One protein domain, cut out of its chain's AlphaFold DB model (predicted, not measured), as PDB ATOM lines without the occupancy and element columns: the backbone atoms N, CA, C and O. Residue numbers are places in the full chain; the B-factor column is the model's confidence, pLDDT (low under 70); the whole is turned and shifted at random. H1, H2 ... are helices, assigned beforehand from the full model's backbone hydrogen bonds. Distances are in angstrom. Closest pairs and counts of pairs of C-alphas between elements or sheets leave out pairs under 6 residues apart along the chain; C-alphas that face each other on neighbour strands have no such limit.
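This is residues 18 to 122 of the 123 residues of an uncharacterized protein of Planctomycetes bacterium (UniProt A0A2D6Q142). Look first at the long last helix, H4: it starts at one end of a small group of three helices and leads away as a single arm, its residues 100 to 120 sticking out free. In the group, H2 and H3 form a hairpin, and the short H1 packs on H3 and sits in the V between H3 and H4. The printed part has 105 residues with four named helices, in the order H1, H2, H3, H4, and no named strand: all helix. It is loose, with a radius of gyration of the C-alphas of 17.7 A, and flat, spanning 61 by 38 by 16 A; the arm makes the length.

Start at H4, residues 85 to 120; with residues 91 to 98 alone it touches H1, residues 23 to 33, closest at the C-alphas of Ser 31 and Arg 94, 6.0 A apart. They run opposite ways at a steep tilt of 51 degrees. H1 touches residues 69 to 76 of H3, residues 65 to 81, closest at the C-alphas of Phe 25 and Ala 72, 4.8 A, the same way at a shallow tilt of 27 degrees. H3 and H2, residues 39 to 63, are a hairpin at 17 degrees, closest at the C-alphas of Ile 45 and Ala 79, 5.4 A. H2 and H4 are apart; H1 and H2 are near each other. Every O i to N i+4 pair is within hydrogen-bond range in H1 and H4, 19 of 21 in H2 and 10 of 13 in H3.

Find C-alpha 85 at (221.465, 224.239, 282.105); from there H4 runs 52.9 A to C-alpha 120 at (191.484, 267.682, 279.365). H2 is 35.0 A long, H3 25.6 A and H1 15.3 A.

The C-alphas of Val 40 and Lys 122 are farthest apart, 61.5 A. The printed part has no cut, and its three links are tight. Model confidence is under 70 at 32 residues, among them 99 to 122.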
ATOM      1  N   THR A  18     224.247 257.477 286.288       47.50
ATOM      2  CA  THR A  18     223.279 256.437 286.678       47.50
ATOM      3  C   THR A  18     222.280 256.114 285.557       47.50
ATOM      4  O   THR A  18     221.918 254.952 285.360       47.50
ATOM      5  N   ARG A  19     221.854 257.111 284.764       51.91
ATOM      6  CA  ARG A  19     220.893 256.925 283.656       51.91
ATOM      7  C   ARG A  19     221.476 256.223 282.436       51.91
ATOM      8  O   ARG A  19     220.715 255.671 281.646       51.91
ATOM      9  N   CYS A  20     222.797 256.213 282.281       61.88
ATOM     10  CA  CYS A  20     223.435 255.487 281.190       61.88
ATOM     11  C   CYS A  20     223.767 254.029 281.523       61.88
ATOM     12  O   CYS A  20     224.318 253.338 280.671       61.88
ATOM     13  N   HIS A  21     223.419 253.503 282.699       64.75
ATOM     14  CA  HIS A  21     223.495 252.059 282.916       64.75
ATOM     15  C   HIS A  21     222.629 251.311 281.897       64.75
ATOM     16  O   HIS A  21     221.440 251.597 281.744       64.75
ATOM     17  N   SER A  22     223.217 250.322 281.216       72.81
ATOM     18  CA  SER A  22     222.464 249.490 280.278       72.81
ATOM     19  C   SER A  22     221.283 248.838 280.997       72.81
ATOM     20  O   SER A  22     221.448 248.121 281.992       72.81
ATOM     21  N   GLN A  23     220.075 249.040 280.469       76.75
ATOM     22  CA  GLN A  23     218.890 248.375 281.005       76.75
ATOM     23  C   GLN A  23     219.001 246.851 280.881       76.75
ATOM     24  O   GLN A  23     218.385 246.129 281.666       76.75
ATOM     25  N   GLN A  24     219.748 246.346 279.894       77.38
ATOM     26  CA  GLN A  24     220.017 244.915 279.759       77.38
ATOM     27  C   GLN A  24     220.879 244.409 280.916       77.38
ATOM     28  O   GLN A  24     220.511 243.418 281.546       77.38
ATOM     29  N   PHE A  25     221.955 245.124 281.254       84.88
ATOM     30  CA  PHE A  25     222.811 244.781 282.392       84.88
ATOM     31  C   PHE A  25     222.019 244.775 283.706       84.88
ATOM     32  O   PHE A  25     222.022 243.779 284.428       84.88
ATOM     33  N   THR A  26     221.271 245.847 283.987       84.19
ATOM     34  CA  THR A  26     220.484 245.974 285.225       84.19
ATOM     35  C   THR A  26     219.457 244.848 285.375       84.19
ATOM     36  O   THR A  26     219.310 244.282 286.460       84.19
ATOM     37  N   ARG A  27     218.759 244.486 284.292       83.81
ATOM     38  CA  ARG A  27     217.798 243.371 284.290       83.81
ATOM     39  C   ARG A  27     218.484 242.027 284.497       83.81
ATOM     40  O   ARG A  27     218.081 241.254 285.362       83.81
ATOM     41  N   ALA A  28     219.561 241.773 283.759       83.56
ATOM     42  CA  ALA A  28     220.338 240.551 283.911       83.56
ATOM     43  C   ALA A  28     220.837 240.380 285.351       83.56
ATOM     44  O   ALA A  28     220.658 239.311 285.932       83.56
ATOM     45  N   LYS A  29     221.365 241.447 285.959       88.50
ATOM     46  CA  LYS A  29     221.816 241.437 287.351       88.50
ATOM     47  C   LYS A  29     220.684 241.092 288.321       88.50
ATOM     48  O   LYS A  29     220.826 240.158 289.100       88.50
ATOM     49  N   ARG A  30     219.525 241.758 288.225       87.81
ATOM     50  CA  ARG A  30     218.359 241.447 289.080       87.81
ATOM     51  C   ARG A  30     217.875 240.009 288.925       87.81
ATOM     52  O   ARG A  30     217.509 239.374 289.915       87.81
ATOM     53  N   SER A  31     217.879 239.491 287.700       86.62
ATOM     54  CA  SER A  31     217.534 238.097 287.437       86.62
ATOM     55  C   SER A  31     218.537 237.130 288.073       86.62
ATOM     56  O   SER A  31     218.094 236.141 288.653       86.62
ATOM     57  N   LEU A  32     219.844 237.423 288.030       88.00
ATOM     58  CA  LEU A  32     220.907 236.626 288.663       88.00
ATOM     59  C   LEU A  32     220.861 236.694 290.199       88.00
ATOM     60  O   LEU A  32     220.973 235.659 290.851       88.00
ATOM     61  N   ASP A  33     220.614 237.871 290.784       88.19
ATOM     62  CA  ASP A  33     220.536 238.080 292.243       88.19
ATOM     63  C   ASP A  33     219.404 237.269 292.902       88.19
ATOM     64  O   ASP A  33     219.451 236.952 294.090       88.19
ATOM     65  N   ARG A  34     218.377 236.897 292.127       88.50
ATOM     66  CA  ARG A  34     217.239 236.074 292.575       88.50
ATOM     67  C   ARG A  34     217.463 234.571 292.385       88.50
ATOM     68  O   ARG A  34     216.533 233.786 292.594       88.50
ATOM     69  N   MET A  35     218.645 234.155 291.934       88.06
ATOM     70  CA  MET A  35     218.972 232.751 291.707       88.06
ATOM     71  C   MET A  35     219.657 232.123 292.917       88.06
ATOM     72  O   MET A  35     220.475 232.736 293.596       88.06
ATOM     73  N   ILE A  36     219.370 230.839 293.137       93.44
ATOM     74  CA  ILE A  36     220.153 230.012 294.053       93.44
ATOM     75  C   ILE A  36     221.427 229.606 293.312       93.44
ATOM     76  O   ILE A  36     221.397 228.796 292.381       93.44
ATOM     77  N   LEU A  37     222.535 230.219 293.713       92.75
ATOM     78  CA  LEU A  37     223.859 230.024 293.135       92.75
ATOM     79  C   LEU A  37     224.795 229.414 294.177       92.75
ATOM     80  O   LEU A  37     224.652 229.658 295.379       92.75
ATOM     81  N   THR A  38     225.784 228.648 293.730       97.12
ATOM     82  CA  THR A  38     226.907 228.272 294.597       97.12
ATOM     83  C   THR A  38     227.810 229.481 294.845       97.12
ATOM     84  O   THR A  38     227.731 230.489 294.139       97.12
ATOM     85  N   GLN A  39     228.691 229.396 295.844       96.00
ATOM     86  CA  GLN A  39     229.636 230.479 296.117       96.00
ATOM     87  C   GLN A  39     230.572 230.733 294.925       96.00
ATOM     88  O   GLN A  39     230.726 231.875 294.509       96.00
ATOM     89  N   VAL A  40     231.075 229.664 294.302       97.06
ATOM     90  CA  VAL A  40     231.936 229.745 293.110       97.06
ATOM     91  C   VAL A  40     231.239 230.479 291.959       97.06
ATOM     92  O   VAL A  40     231.830 231.352 291.331       97.06
ATOM     93  N   GLN A  41     229.959 230.184 291.712       96.12
ATOM     94  CA  GLN A  41     229.180 230.868 290.674       96.12
ATOM     95  C   GLN A  41     228.973 232.352 290.987       96.12
ATOM     96  O   GLN A  41     229.110 233.189 290.096       96.12
ATOM     97  N   ARG A  42     228.677 232.694 292.249       96.06
ATOM     98  CA  ARG A  42     228.548 234.095 292.675       96.06
ATOM     99  C   ARG A  42     229.840 234.875 292.453       96.06
ATOM    100  O   ARG A  42     229.787 235.985 291.928       96.06
ATOM    101  N   ASP A  43     230.979 234.306 292.829       96.94
ATOM    102  CA  ASP A  43     232.274 234.984 292.726       96.94
ATOM    103  C   ASP A  43     232.697 235.186 291.264       96.94
ATOM    104  O   ASP A  43     233.178 236.261 290.889       96.94
ATOM    105  N   ALA A  44     232.421 234.204 290.402       95.12
ATOM    106  CA  ALA A  44     232.614 234.343 288.963       95.12
ATOM    107  C   ALA A  44     231.717 235.443 288.363       95.12
ATOM    108  O   ALA A  44     232.205 236.323 287.655       95.12
ATOM    109  N   ILE A  45     230.425 235.469 288.708       93.50
ATOM    110  CA  ILE A  45     229.497 236.521 288.256       93.50
ATOM    111  C   ILE A  45     229.961 237.907 288.721       93.50
ATOM    112  O   ILE A  45     229.974 238.840 287.918       93.50
ATOM    113  N   LYS A  46     230.420 238.051 289.973       94.81
ATOM    114  CA  LYS A  46     230.988 239.316 290.475       94.81
ATOM    115  C   LYS A  46     232.240 239.744 289.712       94.81
ATOM    116  O   LYS A  46     232.445 240.934 289.479       94.81
ATOM    117  N   THR A  47     233.061 238.790 289.285       96.56
ATOM    118  CA  THR A  47     234.234 239.070 288.446       96.56
ATOM    119  C   THR A  47     233.817 239.628 287.080       96.56
ATOM    120  O   THR A  47     234.408 240.603 286.607       96.56
ATOM    121  N   HIS A  48     232.767 239.073 286.467       93.75
ATOM    122  CA  HIS A  48     232.211 239.586 285.211       93.75
ATOM    123  C   HIS A  48     231.525 240.950 285.381       93.75
ATOM    124  O   HIS A  48     231.689 241.820 284.527       93.75
ATOM    125  N   GLU A  49     230.829 241.182 286.497       92.12
ATOM    126  CA  GLU A  49     230.266 242.492 286.845       92.12
ATOM    127  C   GLU A  49     231.372 243.559 286.967       92.12
ATOM    128  O   GLU A  49     231.271 244.638 286.385       92.12
ATOM    129  N   ALA A  50     232.481 243.245 287.642       92.44
ATOM    130  CA  ALA A  50     233.623 244.154 287.726       92.44
ATOM    131  C   ALA A  50     234.249 244.436 286.346       92.44
ATOM    132  O   ALA A  50     234.668 245.564 286.072       92.44
ATOM    133  N   ALA A  51     234.309 243.438 285.458       89.88
ATOM    134  CA  ALA A  51     234.782 243.627 284.088       89.88
ATOM    135  C   ALA A  51     233.860 244.556 283.281       89.88
ATOM    136  O   ALA A  51     234.370 245.465 282.623       89.88
ATOM    137  N   PHE A  52     232.537 244.390 283.402       89.19
ATOM    138  CA  PHE A  52     231.549 245.301 282.821       89.19
ATOM    139  C   PHE A  52     231.781 246.739 283.292       89.19
ATOM    140  O   PHE A  52     231.940 247.619 282.453       89.19
ATOM    141  N   TYR A  53     231.894 246.986 284.602       87.88
ATOM    142  CA  TYR A  53     232.098 248.349 285.110       87.88
ATOM    143  C   TYR A  53     233.415 248.974 284.650       87.88
ATOM    144  O   TYR A  53     233.461 250.167 284.359       87.88
ATOM    145  N   ARG A  54     234.492 248.188 284.531       87.94
ATOM    146  CA  ARG A  54     235.754 248.683 283.956       87.94
ATOM    147  C   ARG A  54     235.589 249.080 282.491       87.94
ATOM    148  O   ARG A  54     236.044 250.151 282.099       87.94
ATOM    149  N   ALA A  55     234.951 248.230 281.689       85.69
ATOM    150  CA  ALA A  55     234.707 248.506 280.278       85.69
ATOM    151  C   ALA A  55     233.792 249.724 280.102       85.69
ATOM    152  O   ALA A  55     234.124 250.633 279.346       85.69
ATOM    153  N   TRP A  56     232.714 249.781 280.883       84.19
ATOM    154  CA  TRP A  56     231.781 250.897 280.972       84.19
ATOM    155  C   TRP A  56     232.490 252.212 281.296       84.19
ATOM    156  O   TRP A  56     232.396 253.153 280.517       84.19
ATOM    157  N   ASN A  57     233.295 252.271 282.359       81.44
ATOM    158  CA  ASN A  57     234.043 253.480 282.719       81.44
ATOM    159  C   ASN A  57     234.996 253.943 281.602       81.44
ATOM    160  O   ASN A  57     235.156 255.144 281.367       81.44
ATOM    161  N   ASN A  58     235.611 252.996 280.888       82.12
ATOM    162  CA  ASN A  58     236.543 253.295 279.801       82.12
ATOM    163  C   ASN A  58     235.842 253.781 278.526       82.12
ATOM    164  O   ASN A  58     236.393 254.619 277.804       82.12
ATOM    165  N   THR A  59     234.657 253.252 278.218       78.94
ATOM    166  CA  THR A  59     233.937 253.567 276.978       78.94
ATOM    167  C   THR A  59     232.896 254.663 277.152       78.94
ATOM    168  O   THR A  59     232.718 255.429 276.210       78.94
ATOM    169  N   HIS A  60     232.307 254.849 278.335       73.62
ATOM    170  CA  HIS A  60     231.309 255.890 278.599       73.62
ATOM    171  C   HIS A  60     231.846 257.284 278.272       73.62
ATOM    172  O   HIS A  60     231.259 258.014 277.473       73.62
ATOM    173  N   ARG A  61     233.032 257.613 278.797       68.81
ATOM    174  CA  ARG A  61     233.684 258.914 278.575       68.81
ATOM    175  C   ARG A  61     234.154 259.133 277.136       68.81
ATOM    176  O   ARG A  61     234.370 260.272 276.741       68.81
ATOM    177  N   ARG A  62     234.363 258.061 276.364       67.44
ATOM    178  CA  ARG A  62     234.987 258.114 275.028       67.44
ATOM    179  C   ARG A  62     234.010 257.906 273.873       67.44
ATOM    180  O   ARG A  62     234.280 258.364 272.771       67.44
ATOM    181  N   LYS A  63     232.927 257.164 274.099       73.44
ATOM    182  CA  LYS A  63     232.012 256.658 273.064       73.44
ATOM    183  C   LYS A  63     230.531 256.864 273.399       73.44
ATOM    184  O   LYS A  63     229.684 256.594 272.553       73.44
ATOM    185  N   GLY A  64     230.213 257.353 274.598       68.69
ATOM    186  CA  GLY A  64     228.840 257.613 275.025       68.69
ATOM    187  C   GLY A  64     228.027 256.346 275.315       68.69
ATOM    188  O   GLY A  64     228.540 255.227 275.328       68.69
ATOM    189  N   CYS A  65     226.731 256.533 275.576       72.19
ATOM    190  CA  CYS A  65     225.892 255.513 276.214       72.19
ATOM    191  C   CYS A  65     225.475 254.344 275.306       72.19
ATOM    192  O   CYS A  65     225.091 253.289 275.806       72.19
ATOM    193  N   SER A  66     225.603 254.476 273.981       68.75
ATOM    194  CA  SER A  66     225.275 253.404 273.026       68.75
ATOM    195  C   SER A  66     226.232 252.208 273.101       68.75
ATOM    196  O   SER A  66     225.831 251.083 272.815       68.75
ATOM    197  N   HIS A  67     227.481 252.413 273.533       75.56
ATOM    198  CA  HIS A  67     228.464 251.332 273.684       75.56
ATOM    199  C   HIS A  67     228.248 250.468 274.937       75.56
ATOM    200  O   HIS A  67     228.840 249.398 275.055       75.56
ATOM    201  N   HIS A  68     227.389 250.890 275.866       79.69
ATOM    202  CA  HIS A  68     227.136 250.140 277.098       79.69
ATOM    203  C   HIS A  68     226.324 248.872 276.848       79.69
ATOM    204  O   HIS A  68     226.497 247.884 277.555       79.69
ATOM    205  N   GLU A  69     225.468 248.885 275.824       76.75
ATOM    206  CA  GLU A  69     224.669 247.725 275.430       76.75
ATOM    207  C   GLU A  69     225.561 246.576 274.942       76.75
ATOM    208  O   GLU A  69     225.314 245.425 275.288       76.75
ATOM    209  N   ALA A  70     226.655 246.875 274.232       81.94
ATOM    210  CA  ALA A  70     227.624 245.859 273.824       81.94
ATOM    211  C   ALA A  70     228.275 245.177 275.042       81.94
ATOM    212  O   ALA A  70     228.276 243.952 275.143       81.94
ATOM    213  N   HIS A  71     228.734 245.962 276.022       85.12
ATOM    214  CA  HIS A  71     229.306 245.420 277.259       85.12
ATOM    215  C   HIS A  71     228.273 244.683 278.122       85.12
ATOM    216  O   HIS A  71     228.616 243.739 278.833       85.12
ATOM    217  N   ALA A  72     227.000 245.075 278.054       85.56
ATOM    218  CA  ALA A  72     225.927 244.354 278.725       85.56
ATOM    219  C   ALA A  72     225.697 242.968 278.102       85.56
ATOM    220  O   ALA A  72     225.527 241.998 278.837       85.56
ATOM    221  N   VAL A  73     225.752 242.851 276.770       85.38
ATOM    222  CA  VAL A  73     225.676 241.558 276.069       85.38
ATOM    223  C   VAL A  73     226.859 240.661 276.441       85.38
ATOM    224  O   VAL A  73     226.655 239.486 276.749       85.38
ATOM    225  N   GLU A  74     228.077 241.211 276.488       86.75
ATOM    226  CA  GLU A  74     229.281 240.487 276.928       86.75
ATOM    227  C   GLU A  74     229.126 239.954 278.361       86.75
ATOM    228  O   GLU A  74     229.387 238.777 278.622       86.75
ATOM    229  N   PHE A  75     228.633 240.791 279.280       90.00
ATOM    230  CA  PHE A  75     228.329 240.380 280.648       90.00
ATOM    231  C   PHE A  75     227.294 239.250 280.694       90.00
ATOM    232  O   PHE A  75     227.513 238.257 281.385       90.00
ATOM    233  N   ILE A  76     226.187 239.368 279.954       87.38
ATOM    234  CA  ILE A  76     225.117 238.359 279.940       87.38
ATOM    235  C   ILE A  76     225.641 237.018 279.428       87.38
ATOM    236  O   ILE A  76     225.321 235.982 280.014       87.38
ATOM    237  N   ALA A  77     226.450 237.023 278.367       86.38
ATOM    238  CA  ALA A  77     227.045 235.810 277.818       86.38
ATOM    239  C   ALA A  77     227.982 235.138 278.834       86.38
ATOM    240  O   ALA A  77     227.838 233.947 279.110       86.38
ATOM    241  N   ALA A  78     228.880 235.913 279.451       87.38
ATOM    242  CA  ALA A  78     229.817 235.406 280.447       87.38
ATOM    243  C   ALA A  78     229.101 234.875 281.702       87.38
ATOM    244  O   ALA A  78     229.339 233.744 282.121       87.38
ATOM    245  N   ALA A  79     228.157 235.643 282.254       89.31
ATOM    246  CA  ALA A  79     227.373 235.244 283.419       89.31
ATOM    247  C   ALA A  79     226.469 234.034 283.137       89.31
ATOM    248  O   ALA A  79     226.225 233.233 284.033       89.31
ATOM    249  N   SER A  80     225.994 233.866 281.901       88.19
ATOM    250  CA  SER A  80     225.235 232.675 281.503       88.19
ATOM    251  C   SER A  80     226.111 231.425 281.436       88.19
ATOM    252  O   SER A  80     225.645 230.347 281.788       88.19
ATOM    253  N   GLY A  81     227.377 231.568 281.028       85.81
ATOM    254  CA  GLY A  81     228.329 230.460 280.904       85.81
ATOM    255  C   GLY A  81     228.745 229.817 282.232       85.81
ATOM    256  O   GLY A  81     229.261 228.704 282.225       85.81
ATOM    257  N   VAL A  82     228.502 230.477 283.370       91.94
ATOM    258  CA  VAL A  82     228.756 229.914 284.712       91.94
ATOM    259  C   VAL A  82     227.556 229.178 285.313       91.94
ATOM    260  O   VAL A  82     227.667 228.561 286.377       91.94
ATOM    261  N   LEU A  83     226.395 229.244 284.664       91.06
ATOM    262  CA  LEU A  83     225.173 228.594 285.123       91.06
ATOM    263  C   LEU A  83     225.111 227.150 284.623       91.06
ATOM    264  O   LEU A  83     225.558 226.840 283.524       91.06
ATOM    265  N   THR A  84     224.484 226.267 285.400       93.12
ATOM    266  CA  THR A  84     224.042 224.969 284.869       93.12
ATOM    267  C   THR A  84     222.885 225.161 283.890       93.12
ATOM    268  O   THR A  84     222.188 226.174 283.945       93.12
ATOM    269  N   ASP A  85     222.582 224.165 283.061       90.12
ATOM    270  CA  ASP A  85     221.465 224.239 282.105       90.12
ATOM    271  C   ASP A  85     220.122 224.577 282.769       90.12
ATOM    272  O   ASP A  85     219.343 225.399 282.272       90.12
ATOM    273  N   ALA A  86     219.850 223.982 283.936       90.06
ATOM    274  CA  ALA A  86     218.632 224.246 284.699       90.06
ATOM    275  C   ALA A  86     218.587 225.694 285.218       90.06
ATOM    276  O   ALA A  86     217.552 226.366 285.135       90.06
ATOM    277  N   GLN A  87     219.720 226.197 285.713       91.31
ATOM    278  CA  GLN A  87     219.869 227.582 286.150       91.31
ATOM    279  C   GLN A  87     219.750 228.550 284.968       91.31
ATOM    280  O   GLN A  87     219.015 229.527 285.069       91.31
ATOM    281  N   PHE A  88     220.372 228.251 283.829       88.75
ATOM    282  CA  PHE A  88     220.290 229.050 282.611       88.75
ATOM    283  C   PHE A  88     218.853 229.135 282.080       88.75
ATOM    284  O   PHE A  88     218.365 230.219 281.754       88.75
ATOM    285  N   LYS A  89     218.115 228.018 282.075       85.69
ATOM    286  CA  LYS A  89     216.688 228.004 281.717       85.69
ATOM    287  C   LYS A  89     215.857 228.885 282.659       85.69
ATOM    288  O   LYS A  89     214.993 229.632 282.197       85.69
ATOM    289  N   SER A  90     216.132 228.829 283.965       87.94
ATOM    290  CA  SER A  90     215.485 229.678 284.978       87.94
ATOM    291  C   SER A  90     215.821 231.162 284.786       87.94
ATOM    292  O   SER A  90     214.917 231.999 284.780       87.94
ATOM    293  N   PHE A  91     217.094 231.479 284.538       87.62
ATOM    294  CA  PHE A  91     217.581 232.820 284.222       87.62
ATOM    295  C   PHE A  91     216.864 233.394 282.996       87.62
ATOM    296  O   PHE A  91     216.263 234.462 283.085       87.62
ATOM    297  N   ARG A  92     216.819 232.653 281.879       83.81
ATOM    298  CA  ARG A  92     216.124 233.095 280.658       83.81
ATOM    299  C   ARG A  92     214.634 233.332 280.876       83.81
ATOM    300  O   ARG A  92     214.097 234.301 280.343       83.81
ATOM    301  N   LYS A  93     213.962 232.466 281.644       84.38
ATOM    302  CA  LYS A  93     212.539 232.639 281.974       84.38
ATOM    303  C   LYS A  93     212.313 233.930 282.765       84.38
ATOM    304  O   LYS A  93     211.423 234.698 282.426       84.38
ATOM    305  N   ARG A  94     213.138 234.198 283.782       81.81
ATOM    306  CA  ARG A  94     213.042 235.424 284.594       81.81
ATOM    307  C   ARG A  94     213.344 236.675 283.776       81.81
ATOM    308  O   ARG A  94     212.557 237.613 283.823       81.81
ATOM    309  N   ALA A  95     214.402 236.646 282.967       75.44
ATOM    310  CA  ALA A  95     214.764 237.760 282.097       75.44
ATOM    311  C   ALA A  95     213.636 238.104 281.107       75.44
ATOM    312  O   ALA A  95     213.347 239.277 280.890       75.44
ATOM    313  N   ARG A  96     212.949 237.092 280.550       75.81
ATOM    314  CA  ARG A  96     211.765 237.302 279.702       75.81
ATOM    315  C   ARG A  96     210.618 237.956 280.476       75.81
ATOM    316  O   ARG A  96     210.088 238.958 280.012       75.81
ATOM    317  N   ASN A  97     210.294 237.448 281.664       79.25
ATOM    318  CA  ASN A  97     209.233 238.019 282.497       79.25
ATOM    319  C   ASN A  97     209.525 239.483 282.891       79.25
ATOM    320  O   ASN A  97     208.604 240.287 282.973       79.25
ATOM    321  N   GLU A  98     210.794 239.852 283.116       71.12
ATOM    322  CA  GLU A  98     211.174 241.252 283.369       71.12
ATOM    323  C   GLU A  98     210.948 242.153 282.145       71.12
ATOM    324  O   GLU A  98     210.582 243.315 282.303       71.12
ATOM    325  N   VAL A  99     211.145 241.642 280.924       67.12
ATOM    326  CA  VAL A  99     210.839 242.388 279.690       67.12
ATOM    327  C   VAL A  99     209.330 242.574 279.530       67.12
ATOM    328  O   VAL A  99     208.888 243.688 279.253       67.12
ATOM    329  N   GLU A 100     208.553 241.515 279.746       63.44
ATOM    330  CA  GLU A 100     207.089 241.547 279.650       63.44
ATOM    331  C   GLU A 100     206.470 242.500 280.685       63.44
ATOM    332  O   GLU A 100     205.585 243.283 280.347       63.44
ATOM    333  N   HIS A 101     206.984 242.513 281.920       68.81
ATOM    334  CA  HIS A 101     206.530 243.434 282.966       68.81
ATOM    335  C   HIS A 101     206.718 244.903 282.570       68.81
ATOM    336  O   HIS A 101     205.785 245.693 282.667       68.81
ATOM    337  N   VAL A 102     207.906 245.261 282.070       62.16
ATOM    338  CA  VAL A 102     208.199 246.638 281.638       62.16
ATOM    339  C   VAL A 102     207.316 247.039 280.457       62.16
ATOM    340  O   VAL A 102     206.798 248.152 280.431       62.16
ATOM    341  N   GLN A 103     207.108 246.145 279.485       57.88
ATOM    342  CA  GLN A 103     206.206 246.419 278.361       57.88
ATOM    343  C   GLN A 103     204.773 246.678 278.833       57.88
ATOM    344  O   GLN A 103     204.121 247.599 278.342       57.88
ATOM    345  N   HIS A 104     204.302 245.903 279.809       54.34
ATOM    346  CA  HIS A 104     202.979 246.077 280.388       54.34
ATOM    347  C   HIS A 104     202.844 247.404 281.153       54.34
ATOM    348  O   HIS A 104     201.862 248.114 280.956       54.34
ATOM    349  N   GLU A 105     203.836 247.790 281.964       52.56
ATOM    350  CA  GLU A 105     203.850 249.089 282.659       52.56
ATOM    351  C   GLU A 105     203.850 250.271 281.679       52.56
ATOM    352  O   GLU A 105     203.096 251.232 281.856       52.56
ATOM    353  N   VAL A 106     204.656 250.197 280.614       55.78
ATOM    354  CA  VAL A 106     204.694 251.228 279.562       55.78
ATOM    355  C   VAL A 106     203.341 251.334 278.859       55.78
ATOM    356  O   VAL A 106     202.834 252.440 278.676       55.78
ATOM    357  N   TRP A 107     202.726 250.201 278.511       52.12
ATOM    358  CA  TRP A 107     201.399 250.179 277.901       52.12
ATOM    359  C   TRP A 107     200.333 250.788 278.824       52.12
ATOM    360  O   TRP A 107     199.585 251.666 278.397       52.12
ATOM    361  N   GLN A 108     200.305 250.404 280.103       47.56
ATOM    362  CA  GLN A 108     199.374 250.971 281.086       47.56
ATOM    363  C   GLN A 108     199.566 252.481 281.275       47.56
ATOM    364  O   GLN A 108     198.586 253.223 281.355       47.56
ATOM    365  N   THR A 109     200.815 252.945 281.303       49.03
ATOM    366  CA  THR A 109     201.135 254.375 281.413       49.03
ATOM    367  C   THR A 109     200.652 255.147 280.185       49.03
ATOM    368  O   THR A 109     200.070 256.220 280.329       49.03
ATOM    369  N   GLY A 110     200.818 254.586 278.982       45.59
ATOM    370  CA  GLY A 110     200.290 255.170 277.746       45.59
ATOM    371  C   GLY A 110     198.764 255.301 277.767       45.59
ATOM    372  O   GLY A 110     198.235 256.376 277.499       45.59
ATOM    373  N   VAL A 111     198.054 254.249 278.192       57.25
ATOM    374  CA  VAL A 111     196.586 254.272 278.339       57.25
ATOM    375  C   VAL A 111     196.131 255.318 279.366       57.25
ATOM    376  O   VAL A 111     195.125 255.999 279.160       57.25
ATOM    377  N   TYR A 112     196.864 255.468 280.470       51.53
ATOM    378  CA  TYR A 112     196.570 256.476 281.488       51.53
ATOM    379  C   TYR A 112     196.735 257.906 280.952       51.53
ATOM    380  O   TYR A 112     195.837 258.731 281.128       51.53
ATOM    381  N   ILE A 113     197.835 258.190 280.244       53.09
ATOM    382  CA  ILE A 113     198.089 259.500 279.623       53.09
ATOM    383  C   ILE A 113     197.013 259.827 278.577       53.09
ATOM    384  O   ILE A 113     196.464 260.928 278.596       53.09
ATOM    385  N   ASP A 114     196.639 258.868 277.727       54.62
ATOM    386  CA  ASP A 114     195.577 259.054 276.729       54.62
ATOM    387  C   ASP A 114     194.229 259.410 277.371       54.62
ATOM    388  O   ASP A 114     193.482 260.246 276.853       54.62
ATOM    389  N   ASN A 115     193.905 258.803 278.515       59.56
ATOM    390  CA  ASN A 115     192.692 259.136 279.257       59.56
ATOM    391  C   ASN A 115     192.749 260.548 279.852       59.56
ATOM    392  O   ASN A 115     191.750 261.265 279.786       59.56
ATOM    393  N   LEU A 116     193.902 260.978 280.373       50.22
ATOM    394  CA  LEU A 116     194.079 262.344 280.872       50.22
ATOM    395  C   LEU A 116     193.929 263.388 279.757       50.22
ATOM    396  O   LEU A 116     193.234 264.383 279.954       50.22
ATOM    397  N   ILE A 117     194.495 263.140 278.571       59.72
ATOM    398  CA  ILE A 117     194.344 264.025 277.402       59.72
ATOM    399  C   ILE A 117     192.873 264.113 276.976       59.72
ATOM    400  O   ILE A 117     192.365 265.205 276.727       59.72
ATOM    401  N   LYS A 118     192.152 262.985 276.935       66.75
ATOM    402  CA  LYS A 118     190.720 262.957 276.584       66.75
ATOM    403  C   LYS A 118     189.832 263.685 277.594       66.75
ATOM    404  O   LYS A 118     188.799 264.214 277.194       66.75
ATOM    405  N   ILE A 119     190.190 263.680 278.878       65.81
ATOM    406  CA  ILE A 119     189.487 264.447 279.916       65.81
ATOM    407  C   ILE A 119     189.790 265.938 279.750       65.81
ATOM    408  O   ILE A 119     188.863 266.739 279.726       65.81
ATOM    409  N   ALA A 120     191.064 266.299 279.566       46.25
ATOM    410  CA  ALA A 120     191.484 267.682 279.365       46.25
ATOM    411  C   ALA A 120     190.874 268.315 278.102       46.25
ATOM    412  O   ALA A 120     190.526 269.483 278.123       46.25
ATOM    413  N   ALA A 121     190.682 267.544 277.027       58.62
ATOM    414  CA  ALA A 121     190.045 268.015 275.793       58.62
ATOM    415  C   ALA A 121     188.518 268.224 275.900       58.62
ATOM    416  O   ALA A 121     187.895 268.665 274.935       58.62
ATOM    417  N   LYS A 122     187.901 267.851 277.028       68.38
ATOM    418  CA  LYS A 122     186.463 268.018 277.304       68.38
ATOM    419  C   LYS A 122     186.167 269.107 278.343       68.38
ATOM    420  O   LYS A 122     184.993 269.326 278.637       68.38
TER     421      LYS A 122